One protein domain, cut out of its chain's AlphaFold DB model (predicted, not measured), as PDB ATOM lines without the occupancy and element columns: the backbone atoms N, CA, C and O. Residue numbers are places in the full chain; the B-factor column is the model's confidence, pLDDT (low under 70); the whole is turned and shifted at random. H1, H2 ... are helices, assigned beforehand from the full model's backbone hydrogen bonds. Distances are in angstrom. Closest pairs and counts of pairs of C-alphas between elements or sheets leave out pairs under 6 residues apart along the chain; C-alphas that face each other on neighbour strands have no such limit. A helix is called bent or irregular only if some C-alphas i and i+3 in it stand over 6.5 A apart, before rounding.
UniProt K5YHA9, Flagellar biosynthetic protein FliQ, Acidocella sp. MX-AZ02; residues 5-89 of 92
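What this domain is: This is residues 5 to 89 of the 92 residues of the protein "Flagellar biosynthetic protein FliQ" of Acidocella sp. MX-AZ02 (UniProt K5YHA9). A long bent helix, H1, runs along a rod, and H2 then H3 return beside it, H2 by arm H1b, H3 by arm H1a. The 85 printed residues have three named helices, H1, H2, H3 in order. The class is all helix, extended: radius of gyration of the C-alphas 18.8 A, spans 63 by 25 by 16 A.

How they stand to each other: Start at H1, residues 5 to 41, assigned as one helix by its hydrogen bonds but bent: C-alphas 19 and 22 are 6.6 A apart. Its arms, H1a, residues 5 to 19, and H1b, residues 22 to 41, stand at 37 degrees, only just a steep tilt. H2, residues 46 to 63, touches H1b with residues 49 to 53 alone, on residues 27 to 35 alone; their closest C-alphas, Ile 34 and Ser 49, are 6.3 A apart. This hairpin runs opposite ways at a shallow tilt of 32 degrees. H3, residues 68 to 87, touches H1a, opposite ways at 10 degrees, a shallow tilt; look at their closest C-alphas, Val 19 and Ile 68, 6.1 A apart. O i to N i+4 pairs are within hydrogen-bond range throughout H1a and H1b, in 12 of 14 in H2 and 14 of 16 in H3.

Where its parts are: Find C-alpha 5 at (124.939, 174.413, 92.820); H1a runs 21.2 A from there, H1b 28.6 A. H2, 26.9 A, is only just irregular, C-alphas 49 and 52 being 6.50 A apart. H3, 28.6 A, ends at C-alpha 87, (133.438, 180.139, 88.277), and is irregular: C-alphas 81 and 84 are 7.1 A apart.

The domain as a whole: The farthest C-alphas, Thr 41 and Arg 88, are 63.0 A apart. The printed part has no cut, both links are tight, and residue 89 is under pLDDT 70.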
ATOM      1  N   TYR A   5     124.724 174.042  91.419       80.81
ATOM      2  CA  TYR A   5     124.939 174.413  92.820       80.81
ATOM      3  C   TYR A   5     124.053 173.615  93.789       80.81
ATOM      4  O   TYR A   5     124.526 173.189  94.838       80.81
ATOM      5  N   LEU A   6     122.795 173.339  93.426       86.19
ATOM      6  CA  LEU A   6     121.860 172.607  94.285       86.19
ATOM      7  C   LEU A   6     122.258 171.132  94.404       86.19
ATOM      8  O   LEU A   6     122.135 170.535  95.471       86.19
ATOM      9  N   ARG A   7     122.783 170.547  93.321       84.44
ATOM     10  CA  ARG A   7     123.294 169.170  93.321       84.44
ATOM     11  C   ARG A   7     124.549 169.037  94.182       84.44
ATOM     12  O   ARG A   7     124.651 168.083  94.945       84.44
ATOM     13  N   LEU A   8     125.465 170.002  94.088       83.38
ATOM     14  CA  LEU A   8     126.677 170.037  94.909       83.38
ATOM     15  C   LEU A   8     126.355 170.235  96.392       83.38
ATOM     16  O   LEU A   8     126.921 169.539  97.233       83.38
ATOM     17  N   LEU A   9     125.404 171.117  96.711       85.56
ATOM     18  CA  LEU A   9     124.930 171.318  98.079       85.56
ATOM     19  C   LEU A   9     124.290 170.043  98.642       85.56
ATOM     20  O   LEU A   9     124.623 169.624  99.745       85.56
ATOM     21  N   HIS A  10     123.418 169.389  97.871       89.94
ATOM     22  CA  HIS A  10     122.804 168.127  98.281       89.94
ATOM     23  C   HIS A  10     123.861 167.049  98.547       89.94
ATOM     24  O   HIS A  10     123.801 166.357  99.559       89.94
ATOM     25  N   GLN A  11     124.849 166.918  97.660       87.12
ATOM     26  CA  GLN A  11     125.924 165.944  97.820       87.12
ATOM     27  C   GLN A  11     126.802 166.253  99.043       87.12
ATOM     28  O   GLN A  11     127.214 165.327  99.740       87.12
ATOM     29  N   ALA A  12     127.048 167.533  99.336       86.44
ATOM     30  CA  ALA A  12     127.750 167.963 100.543       86.44
ATOM     31  C   ALA A  12     126.994 167.588 101.816       86.44
ATOM     32  O   ALA A  12     127.551 166.886 102.657       86.44
ATOM     33  N   LEU A  13     125.714 167.953 101.906       89.50
ATOM     34  CA  LEU A  13     124.877 167.636 103.064       89.50
ATOM     35  C   LEU A  13     124.729 166.121 103.269       89.50
ATOM     36  O   LEU A  13     124.792 165.641 104.396       89.50
ATOM     37  N   ALA A  14     124.583 165.350 102.188       90.19
ATOM     38  CA  ALA A  14     124.514 163.892 102.267       90.19
ATOM     39  C   ALA A  14     125.825 163.273 102.782       90.19
ATOM     40  O   ALA A  14     125.796 162.365 103.612       90.19
ATOM     41  N   THR A  15     126.971 163.780 102.315       88.00
ATOM     42  CA  THR A  15     128.298 163.326 102.764       88.00
ATOM     43  C   THR A  15     128.509 163.658 104.240       88.00
ATOM     44  O   THR A  15     128.927 162.798 105.010       88.00
ATOM     45  N   GLU A  16     128.175 164.880 104.653       88.12
ATOM     46  CA  GLU A  16     128.269 165.323 106.045       88.12
ATOM     47  C   GLU A  16     127.392 164.464 106.965       88.12
ATOM     48  O   GLU A  16     127.863 163.966 107.989       88.12
ATOM     49  N   LEU A  17     126.148 164.193 106.562       90.56
ATOM     50  CA  LEU A  17     125.232 163.356 107.332       90.56
ATOM     51  C   LEU A  17     125.762 161.924 107.506       90.56
ATOM     52  O   LEU A  17     125.673 161.369 108.601       90.56
ATOM     53  N   MET A  18     126.353 161.337 106.459       88.25
ATOM     54  CA  MET A  18     126.985 160.014 106.536       88.25
ATOM     55  C   MET A  18     128.173 159.979 107.499       88.25
ATOM     56  O   MET A  18     128.365 158.978 108.185       88.25
ATOM     57  N   VAL A  19     128.957 161.058 107.571       87.56
ATOM     58  CA  VAL A  19     130.089 161.174 108.503       87.56
ATOM     59  C   VAL A  19     129.610 161.355 109.945       87.56
ATOM     60  O   VAL A  19     130.194 160.779 110.864       87.56
ATOM     61  N   LEU A  20     128.533 162.117 110.157       88.56
ATOM     62  CA  LEU A  20     127.980 162.384 111.486       88.56
ATOM     63  C   LEU A  20     127.214 161.192 112.074       88.56
ATOM     64  O   LEU A  20     127.271 160.982 113.285       88.56
ATOM     65  N   LEU A  21     126.528 160.394 111.248       89.94
ATOM     66  CA  LEU A  21     125.747 159.226 111.679       89.94
ATOM     67  C   LEU A  21     126.485 158.299 112.667       89.94
ATOM     68  O   LEU A  21     125.952 158.042 113.750       89.94
ATOM     69  N   PRO A  22     127.694 157.795 112.348       86.69
ATOM     70  CA  PRO A  22     128.403 156.880 113.235       86.69
ATOM     71  C   PRO A  22     128.869 157.560 114.531       86.69
ATOM     72  O   PRO A  22     128.807 156.955 115.602       86.69
ATOM     73  N   VAL A  23     129.276 158.831 114.456       86.31
ATOM     74  CA  VAL A  23     129.706 159.622 115.619       86.31
ATOM     75  C   VAL A  23     128.542 159.817 116.590       86.31
ATOM     76  O   VAL A  23     128.666 159.524 117.780       86.31
ATOM     77  N   ILE A  24     127.386 160.243 116.075       90.06
ATOM     78  CA  ILE A  24     126.159 160.415 116.858       90.06
ATOM     79  C   ILE A  24     125.724 159.077 117.461       90.06
ATOM     80  O   ILE A  24     125.408 159.025 118.648       90.06
ATOM     81  N   GLY A  25     125.759 157.991 116.684       90.75
ATOM     82  CA  GLY A  25     125.389 156.656 117.153       90.75
ATOM     83  C   GLY A  25     126.182 156.211 118.385       90.75
ATOM     84  O   GLY A  25     125.597 155.740 119.359       90.75
ATOM     85  N   ILE A  26     127.499 156.428 118.393       88.31
ATOM     86  CA  ILE A  26     128.339 156.094 119.553       88.31
ATOM     87  C   ILE A  26     128.065 157.013 120.731       88.31
ATOM     88  O   ILE A  26     127.955 156.533 121.855       88.31
ATOM     89  N   ILE A  27     127.970 158.323 120.502       88.19
ATOM     90  CA  ILE A  27     127.728 159.279 121.588       88.19
ATOM     91  C   ILE A  27     126.390 158.973 122.269       88.19
ATOM     92  O   ILE A  27     126.316 159.004 123.497       88.19
ATOM     93  N   LEU A  28     125.363 158.615 121.493       91.94
ATOM     94  CA  LEU A  28     124.066 158.184 122.008       91.94
ATOM     95  C   LEU A  28     124.168 156.873 122.787       91.94
ATOM     96  O   LEU A  28     123.710 156.817 123.927       91.94
ATOM     97  N   ALA A  29     124.798 155.843 122.216       92.00
ATOM     98  CA  ALA A  29     124.973 154.557 122.890       92.00
ATOM     99  C   ALA A  29     125.741 154.717 124.211       92.00
ATOM    100  O   ALA A  29     125.324 154.211 125.252       92.00
ATOM    101  N   MET A  30     126.826 155.489 124.197       90.88
ATOM    102  CA  MET A  30     127.636 155.745 125.380       90.88
ATOM    103  C   MET A  30     126.892 156.604 126.406       90.88
ATOM    104  O   MET A  30     126.972 156.343 127.603       90.88
ATOM    105  N   GLY A  31     126.138 157.609 125.953       88.88
ATOM    106  CA  GLY A  31     125.268 158.417 126.804       88.88
ATOM    107  C   GLY A  31     124.206 157.577 127.508       88.88
ATOM    108  O   GLY A  31     124.002 157.746 128.705       88.88
ATOM    109  N   PHE A  32     123.601 156.626 126.794       91.44
ATOM    110  CA  PHE A  32     122.630 155.690 127.350       91.44
ATOM    111  C   PHE A  32     123.256 154.770 128.408       91.44
ATOM    112  O   PHE A  32     122.753 154.690 129.527       91.44
ATOM    113  N   VAL A  33     124.381 154.124 128.087       91.38
ATOM    114  CA  VAL A  33     125.075 153.203 129.006       91.38
ATOM    115  C   VAL A  33     125.531 153.923 130.274       91.38
ATOM    116  O   VAL A  33     125.280 153.452 131.381       91.38
ATOM    117  N   ILE A  34     126.176 155.081 130.128       88.69
ATOM    118  CA  ILE A  34     126.660 155.861 131.272       88.69
ATOM    119  C   ILE A  34     125.488 156.401 132.088       88.69
ATOM    120  O   ILE A  34     125.529 156.308 133.308       88.69
ATOM    121  N   GLY A  35     124.441 156.924 131.442       88.69
ATOM    122  CA  GLY A  35     123.261 157.435 132.139       88.69
ATOM    123  C   GLY A  35     122.581 156.357 132.984       88.69
ATOM    124  O   GLY A  35     122.225 156.607 134.132       88.69
ATOM    125  N   TYR A  36     122.490 155.128 132.464       90.75
ATOM    126  CA  TYR A  36     122.000 153.982 133.227       90.75
ATOM    127  C   TYR A  36     122.885 153.671 134.446       90.75
ATOM    128  O   TYR A  36     122.374 153.501 135.553       90.75
ATOM    129  N   LEU A  37     124.210 153.634 134.272       88.06
ATOM    130  CA  LEU A  37     125.150 153.363 135.367       88.06
ATOM    131  C   LEU A  37     125.137 154.459 136.441       88.06
ATOM    132  O   LEU A  37     125.211 154.151 137.631       88.06
ATOM    133  N   GLN A  38     125.008 155.724 136.035       85.81
ATOM    134  CA  GLN A  38     124.883 156.863 136.946       85.81
ATOM    135  C   GLN A  38     123.599 156.765 137.772       85.81
ATOM    136  O   GLN A  38     123.647 156.890 138.994       85.81
ATOM    137  N   ALA A  39     122.475 156.439 137.131       88.44
ATOM    138  CA  ALA A  39     121.203 156.239 137.817       88.44
ATOM    139  C   ALA A  39     121.242 155.042 138.784       88.44
ATOM    140  O   ALA A  39     120.721 155.130 139.893       88.44
ATOM    141  N   ALA A  40     121.887 153.938 138.393       89.88
ATOM    142  CA  ALA A  40     121.985 152.731 139.214       89.88
ATOM    143  C   ALA A  40     122.892 152.898 140.446       89.88
ATOM    144  O   ALA A  40     122.647 152.267 141.472       89.88
ATOM    145  N   THR A  41     123.936 153.728 140.356       88.06
ATOM    146  CA  THR A  41     124.920 153.933 141.439       88.06
ATOM    147  C   THR A  41     124.711 155.220 142.238       88.06
ATOM    148  O   THR A  41     125.428 155.442 143.209       88.06
ATOM    149  N   GLN A  42     123.736 156.057 141.858       86.00
ATOM    150  CA  GLN A  42     123.488 157.391 142.433       86.00
ATOM    151  C   GLN A  42     124.712 158.330 142.376       86.00
ATOM    152  O   GLN A  42     124.838 159.254 143.178       86.00
ATOM    153  N   LEU A  43     125.628 158.104 141.427       80.88
ATOM    154  CA  LEU A  43     126.807 158.943 141.211       80.88
ATOM    155  C   LEU A  43     126.494 160.046 140.189       80.88
ATOM    156  O   LEU A  43     126.436 159.786 138.987       80.88
ATOM    157  N   GLU A  44     126.364 161.288 140.654       72.94
ATOM    158  CA  GLU A  44     126.199 162.489 139.814       72.94
ATOM    159  C   GLU A  44     127.521 163.248 139.602       72.94
ATOM    160  O   GLU A  44     127.582 164.475 139.655       72.94
ATOM    161  N   ASP A  45     128.621 162.532 139.362       77.75
ATOM    162  CA  ASP A  45     129.891 163.177 139.020       77.75
ATOM    163  C   ASP A  45     130.007 163.357 137.498       77.75
ATOM    164  O   ASP A  45     130.095 162.390 136.729       77.75
ATOM    165  N   ALA A  46     130.019 164.615 137.047       71.81
ATOM    166  CA  ALA A  46     130.147 164.967 135.634       71.81
ATOM    167  C   ALA A  46     131.428 164.390 134.997       71.81
ATOM    168  O   ALA A  46     131.428 164.039 133.810       71.81
ATOM    169  N   THR A  47     132.488 164.219 135.791       77.19
ATOM    170  CA  THR A  47     133.805 163.729 135.359       77.19
ATOM    171  C   THR A  47     133.750 162.266 134.911       77.19
ATOM    172  O   THR A  47     134.324 161.902 133.879       77.19
ATOM    173  N   LEU A  48     132.976 161.437 135.625       76.81
ATOM    174  CA  LEU A  48     132.766 160.022 135.295       76.81
ATOM    175  C   LEU A  48     132.018 159.833 133.972       76.81
ATOM    176  O   LEU A  48     132.216 158.828 133.295       76.81
ATOM    177  N   SER A  49     131.193 160.804 133.571       76.88
ATOM    178  CA  SER A  49     130.498 160.746 132.281       76.88
ATOM    179  C   SER A  49     131.395 161.099 131.095       76.88
ATOM    180  O   SER A  49     131.140 160.664 129.970       76.88
ATOM    181  N   LEU A  50     132.428 161.908 131.341       78.88
ATOM    182  CA  LEU A  50     133.255 162.516 130.308       78.88
ATOM    183  C   LEU A  50     134.393 161.583 129.883       78.88
ATOM    184  O   LEU A  50     134.632 161.394 128.690       78.88
ATOM    185  N   MET A  51     135.059 160.955 130.858       87.00
ATOM    186  CA  MET A  51     136.232 160.103 130.625       87.00
ATOM    187  C   MET A  51     135.950 158.937 129.659       87.00
ATOM    188  O   MET A  51     136.660 158.809 128.658       87.00
ATOM    189  N   PRO A  52     134.909 158.112 129.878       84.25
ATOM    190  CA  PRO A  52     134.654 156.962 129.016       84.25
ATOM    191  C   PRO A  52     134.231 157.374 127.597       84.25
ATOM    192  O   PRO A  52     134.637 156.735 126.628       84.25
ATOM    193  N   LYS A  53     133.469 158.474 127.453       84.31
ATOM    194  CA  LYS A  53     133.074 159.025 126.141       84.31
ATOM    195  C   LYS A  53     134.288 159.490 125.335       84.31
ATOM    196  O   LYS A  53     134.369 159.205 124.141       84.31
ATOM    197  N   LEU A  54     135.240 160.169 125.980       87.75
ATOM    198  CA  LEU A  54     136.472 160.628 125.333       87.75
ATOM    199  C   LEU A  54     137.357 159.461 124.896       87.75
ATOM    200  O   LEU A  54     137.828 159.454 123.762       87.75
ATOM    201  N   LEU A  55     137.543 158.452 125.751       89.00
ATOM    202  CA  LEU A  55     138.327 157.263 125.400       89.00
ATOM    203  C   LEU A  55     137.712 156.502 124.221       89.00
ATOM    204  O   LEU A  55     138.443 156.086 123.322       89.00
ATOM    205  N   ALA A  56     136.382 156.383 124.183       87.06
ATOM    206  CA  ALA A  56     135.681 155.793 123.049       87.06
ATOM    207  C   ALA A  56     135.952 156.578 121.755       87.06
ATOM    208  O   ALA A  56     136.346 155.983 120.755       87.06
ATOM    209  N   MET A  57     135.821 157.910 121.776       86.75
ATOM    210  CA  MET A  57     136.090 158.757 120.604       86.75
ATOM    211  C   MET A  57     137.549 158.706 120.144       86.75
ATOM    212  O   MET A  57     137.806 158.612 118.945       86.75
ATOM    213  N   ILE A  58     138.508 158.718 121.073       88.25
ATOM    214  CA  ILE A  58     139.937 158.621 120.751       88.25
ATOM    215  C   ILE A  58     140.247 157.259 120.127       88.25
ATOM    216  O   ILE A  58     140.860 157.208 119.063       88.25
ATOM    217  N   GLY A  59     139.783 156.159 120.730       86.38
ATOM    218  CA  GLY A  59     139.996 154.814 120.189       86.38
ATOM    219  C   GLY A  59     139.417 154.652 118.781       86.38
ATOM    220  O   GLY A  59     140.038 154.056 117.901       86.38
ATOM    221  N   LEU A  60     138.260 155.256 118.533       82.81
ATOM    222  CA  LEU A  60     137.629 155.270 117.219       82.81
ATOM    223  C   LEU A  60     138.358 156.112 116.178       82.81
ATOM    224  O   LEU A  60     138.483 155.689 115.028       82.81
ATOM    225  N   SER A  61     138.864 157.276 116.578       81.81
ATOM    226  CA  SER A  61     139.665 158.131 115.703       81.81
ATOM    227  C   SER A  61     140.965 157.431 115.288       81.81
ATOM    228  O   SER A  61     141.320 157.422 114.112       81.81
ATOM    229  N   LEU A  62     141.631 156.752 116.231       83.31
ATOM    230  CA  LEU A  62     142.895 156.048 115.986       83.31
ATOM    231  C   LEU A  62     142.746 154.802 115.108       83.31
ATOM    232  O   LEU A  62     143.633 154.493 114.320       83.31
ATOM    233  N   THR A  63     141.634 154.079 115.237       80.31
ATOM    234  CA  THR A  63     141.379 152.865 114.445       80.31
ATOM    235  C   THR A  63     140.876 153.169 113.036       80.31
ATOM    236  O   THR A  63     140.825 152.267 112.203       80.31
ATOM    237  N   GLY A  64     140.480 154.417 112.753       75.81
ATOM    238  CA  GLY A  64     139.874 154.787 111.475       75.81
ATOM    239  C   GLY A  64     138.595 153.997 111.175       75.81
ATOM    240  O   GLY A  64     138.232 153.857 110.007       75.81
ATOM    241  N   ALA A  65     137.921 153.478 112.212       70.94
ATOM    242  CA  ALA A  65     136.932 152.399 112.119       70.94
ATOM    243  C   ALA A  65     135.753 152.678 111.171       70.94
ATOM    244  O   ALA A  65     135.095 151.749 110.711       70.94
ATOM    245  N   PHE A  66     135.493 153.947 110.855       75.25
ATOM    246  CA  PHE A  66     134.384 154.357 109.997       75.25
ATOM    247  C   PHE A  66     134.767 154.755 108.575       75.25
ATOM    248  O   PHE A  66     133.886 155.121 107.804       75.25
ATOM    249  N   GLY A  67     136.052 154.729 108.210       79.88
ATOM    250  CA  GLY A  67     136.470 155.094 106.852       79.88
ATOM    251  C   GLY A  67     136.082 156.525 106.449       79.88
ATOM    252  O   GLY A  67     135.911 156.808 105.265       79.88
ATOM    253  N   ILE A  68     135.952 157.434 107.427       83.75
ATOM    254  CA  ILE A  68     135.574 158.841 107.212       83.75
ATOM    255  C   ILE A  68     136.608 159.552 106.328       83.75
ATOM    256  O   ILE A  68     136.235 160.335 105.460       83.75
ATOM    257  N   LEU A  69     137.897 159.246 106.505       84.56
ATOM    258  CA  LEU A  69     138.991 159.855 105.741       84.56
ATOM    259  C   LEU A  69     138.836 159.651 104.216       84.56
ATOM    260  O   LEU A  69     138.766 160.657 103.512       84.56
ATOM    261  N   PRO A  70     138.671 158.415 103.693       85.44
ATOM    262  CA  PRO A  70     138.366 158.195 102.277       85.44
ATOM    263  C   PRO A  70     137.114 158.926 101.778       85.44
ATOM    264  O   PRO A  70     137.045 159.325 100.614       85.44
ATOM    265  N   LEU A  71     136.098 159.074 102.633       84.62
ATOM    266  CA  LEU A  71     134.843 159.739 102.283       84.62
ATOM    267  C   LEU A  71     135.060 161.246 102.082       84.62
ATOM    268  O   LEU A  71     134.647 161.809 101.066       84.62
ATOM    269  N   LEU A  72     135.768 161.876 103.024       85.69
ATOM    270  CA  LEU A  72     136.144 163.289 102.968       85.69
ATOM    271  C   LEU A  72     137.111 163.576 101.816       85.69
ATOM    272  O   LEU A  72     136.972 164.593 101.143       85.69
ATOM    273  N   GLU A  73     138.048 162.671 101.543       88.50
ATOM    274  CA  GLU A  73     138.981 162.788 100.422       88.50
ATOM    275  C   GLU A  73     138.247 162.793  99.072       88.50
ATOM    276  O   GLU A  73     138.452 163.687  98.246       88.50
ATOM    277  N   ARG A  74     137.330 161.840  98.853       85.75
ATOM    278  CA  ARG A  74     136.494 161.781  97.638       85.75
ATOM    279  C   ARG A  74     135.619 163.017  97.486       85.75
ATOM    280  O   ARG A  74     135.433 163.523  96.382       85.75
ATOM    281  N   PHE A  75     135.084 163.509  98.596       86.62
ATOM    282  CA  PHE A  75     134.295 164.726  98.610       86.62
ATOM    283  C   PHE A  75     135.129 165.954  98.224       86.62
ATOM    284  O   PHE A  75     134.745 166.688  97.313       86.62
ATOM    285  N   ALA A  76     136.289 166.143  98.858       86.88
ATOM    286  CA  ALA A  76     137.182 167.268  98.601       86.88
ATOM    287  C   ALA A  76     137.694 167.271  97.154       86.88
ATOM    288  O   ALA A  76     137.627 168.292  96.469       86.88
ATOM    289  N   THR A  77     138.139 166.116  96.654       87.06
ATOM    290  CA  THR A  77     138.606 165.961  95.267       87.06
ATOM    291  C   THR A  77     137.494 166.221  94.254       87.06
ATOM    292  O   THR A  77     137.710 166.953  93.286       87.06
ATOM    293  N   SER A  78     136.283 165.710  94.501       84.38
ATOM    294  CA  SER A  78     135.110 166.010  93.675       84.38
ATOM    295  C   SER A  78     134.811 167.510  93.653       84.38
ATOM    296  O   SER A  78     134.583 168.072  92.584       84.38
ATOM    297  N   TRP A  79     134.852 168.195  94.796       83.06
ATOM    298  CA  TRP A  79     134.612 169.639  94.856       83.06
ATOM    299  C   TRP A  79     135.643 170.450  94.078       83.06
ATOM    300  O   TRP A  79     135.270 171.307  93.277       83.06
ATOM    301  N   ILE A  80     136.929 170.147  94.261       86.00
ATOM    302  CA  ILE A  80     138.020 170.829  93.556       86.00
ATOM    303  C   ILE A  80     137.893 170.623  92.040       86.00
ATOM    304  O   ILE A  80     138.057 171.574  91.278       86.00
ATOM    305  N   ALA A  81     137.528 169.418  91.591       84.94
ATOM    306  CA  ALA A  81     137.346 169.117  90.171       84.94
ATOM    307  C   ALA A  81     136.182 169.895  89.525       84.94
ATOM    308  O   ALA A  81     136.259 170.260  88.350       84.94
ATOM    309  N   HIS A  82     135.117 170.182  90.280       80.25
ATOM    310  CA  HIS A  82     133.949 170.916  89.782       80.25
ATOM    311  C   HIS A  82     134.036 172.440  90.003       80.25
ATOM    312  O   HIS A  82     133.305 173.192  89.356       80.25
ATOM    313  N   ALA A  83     134.957 172.926  90.842       80.31
ATOM    314  CA  ALA A  83     135.139 174.353  91.129       80.31
ATOM    315  C   ALA A  83     135.327 175.252  89.879       80.31
ATOM    316  O   ALA A  83     134.683 176.302  89.810       80.31
ATOM    317  N   PRO A  84     136.100 174.868  88.838       78.88
ATOM    318  CA  PRO A  84     136.270 175.701  87.643       78.88
ATOM    319  C   PRO A  84     134.972 175.905  86.850       78.88
ATOM    320  O   PRO A  84     134.816 176.909  86.157       78.88
ATOM    321  N   GLN A  85     134.040 174.952  86.934       78.00
ATOM    322  CA  GLN A  85     132.755 175.001  86.231       78.00
ATOM    323  C   GLN A  85     131.795 175.987  86.908       78.00
ATOM    324  O   GLN A  85     131.000 176.632  86.230       78.00
ATOM    325  N   LEU A  86     131.917 176.152  88.230       73.25
ATOM    326  CA  LEU A  86     131.148 177.124  89.009       73.25
ATOM    327  C   LEU A  86     131.593 178.564  88.751       73.25
ATOM    328  O   LEU A  86     130.754 179.448  88.662       73.25
ATOM    329  N   VAL A  87     132.896 178.798  88.572       78.31
ATOM    330  CA  VAL A  87     133.438 180.139  88.277       78.31
ATOM    331  C   VAL A  87     133.035 180.627  86.879       78.31
ATOM    332  O   VAL A  87     132.933 181.827  86.644       78.31
ATOM    333  N   ARG A  88     132.776 179.704  85.944       74.88
ATOM    334  CA  ARG A  88     132.316 180.025  84.580       74.88
ATOM    335  C   ARG A  88     130.824 180.336  84.490       74.88
ATOM    336  O   ARG A  88     130.386 180.834  83.455       74.88
ATOM    337  N   LEU A  89     130.047 180.048  85.532       69.44
ATOM    338  CA  LEU A  89     128.665 180.501  85.614       69.44
ATOM    339  C   LEU A  89     128.697 181.988  85.972       69.44
ATOM    340  O   LEU A  89     128.928 182.357  87.120       69.44
TER     341      LEU A  89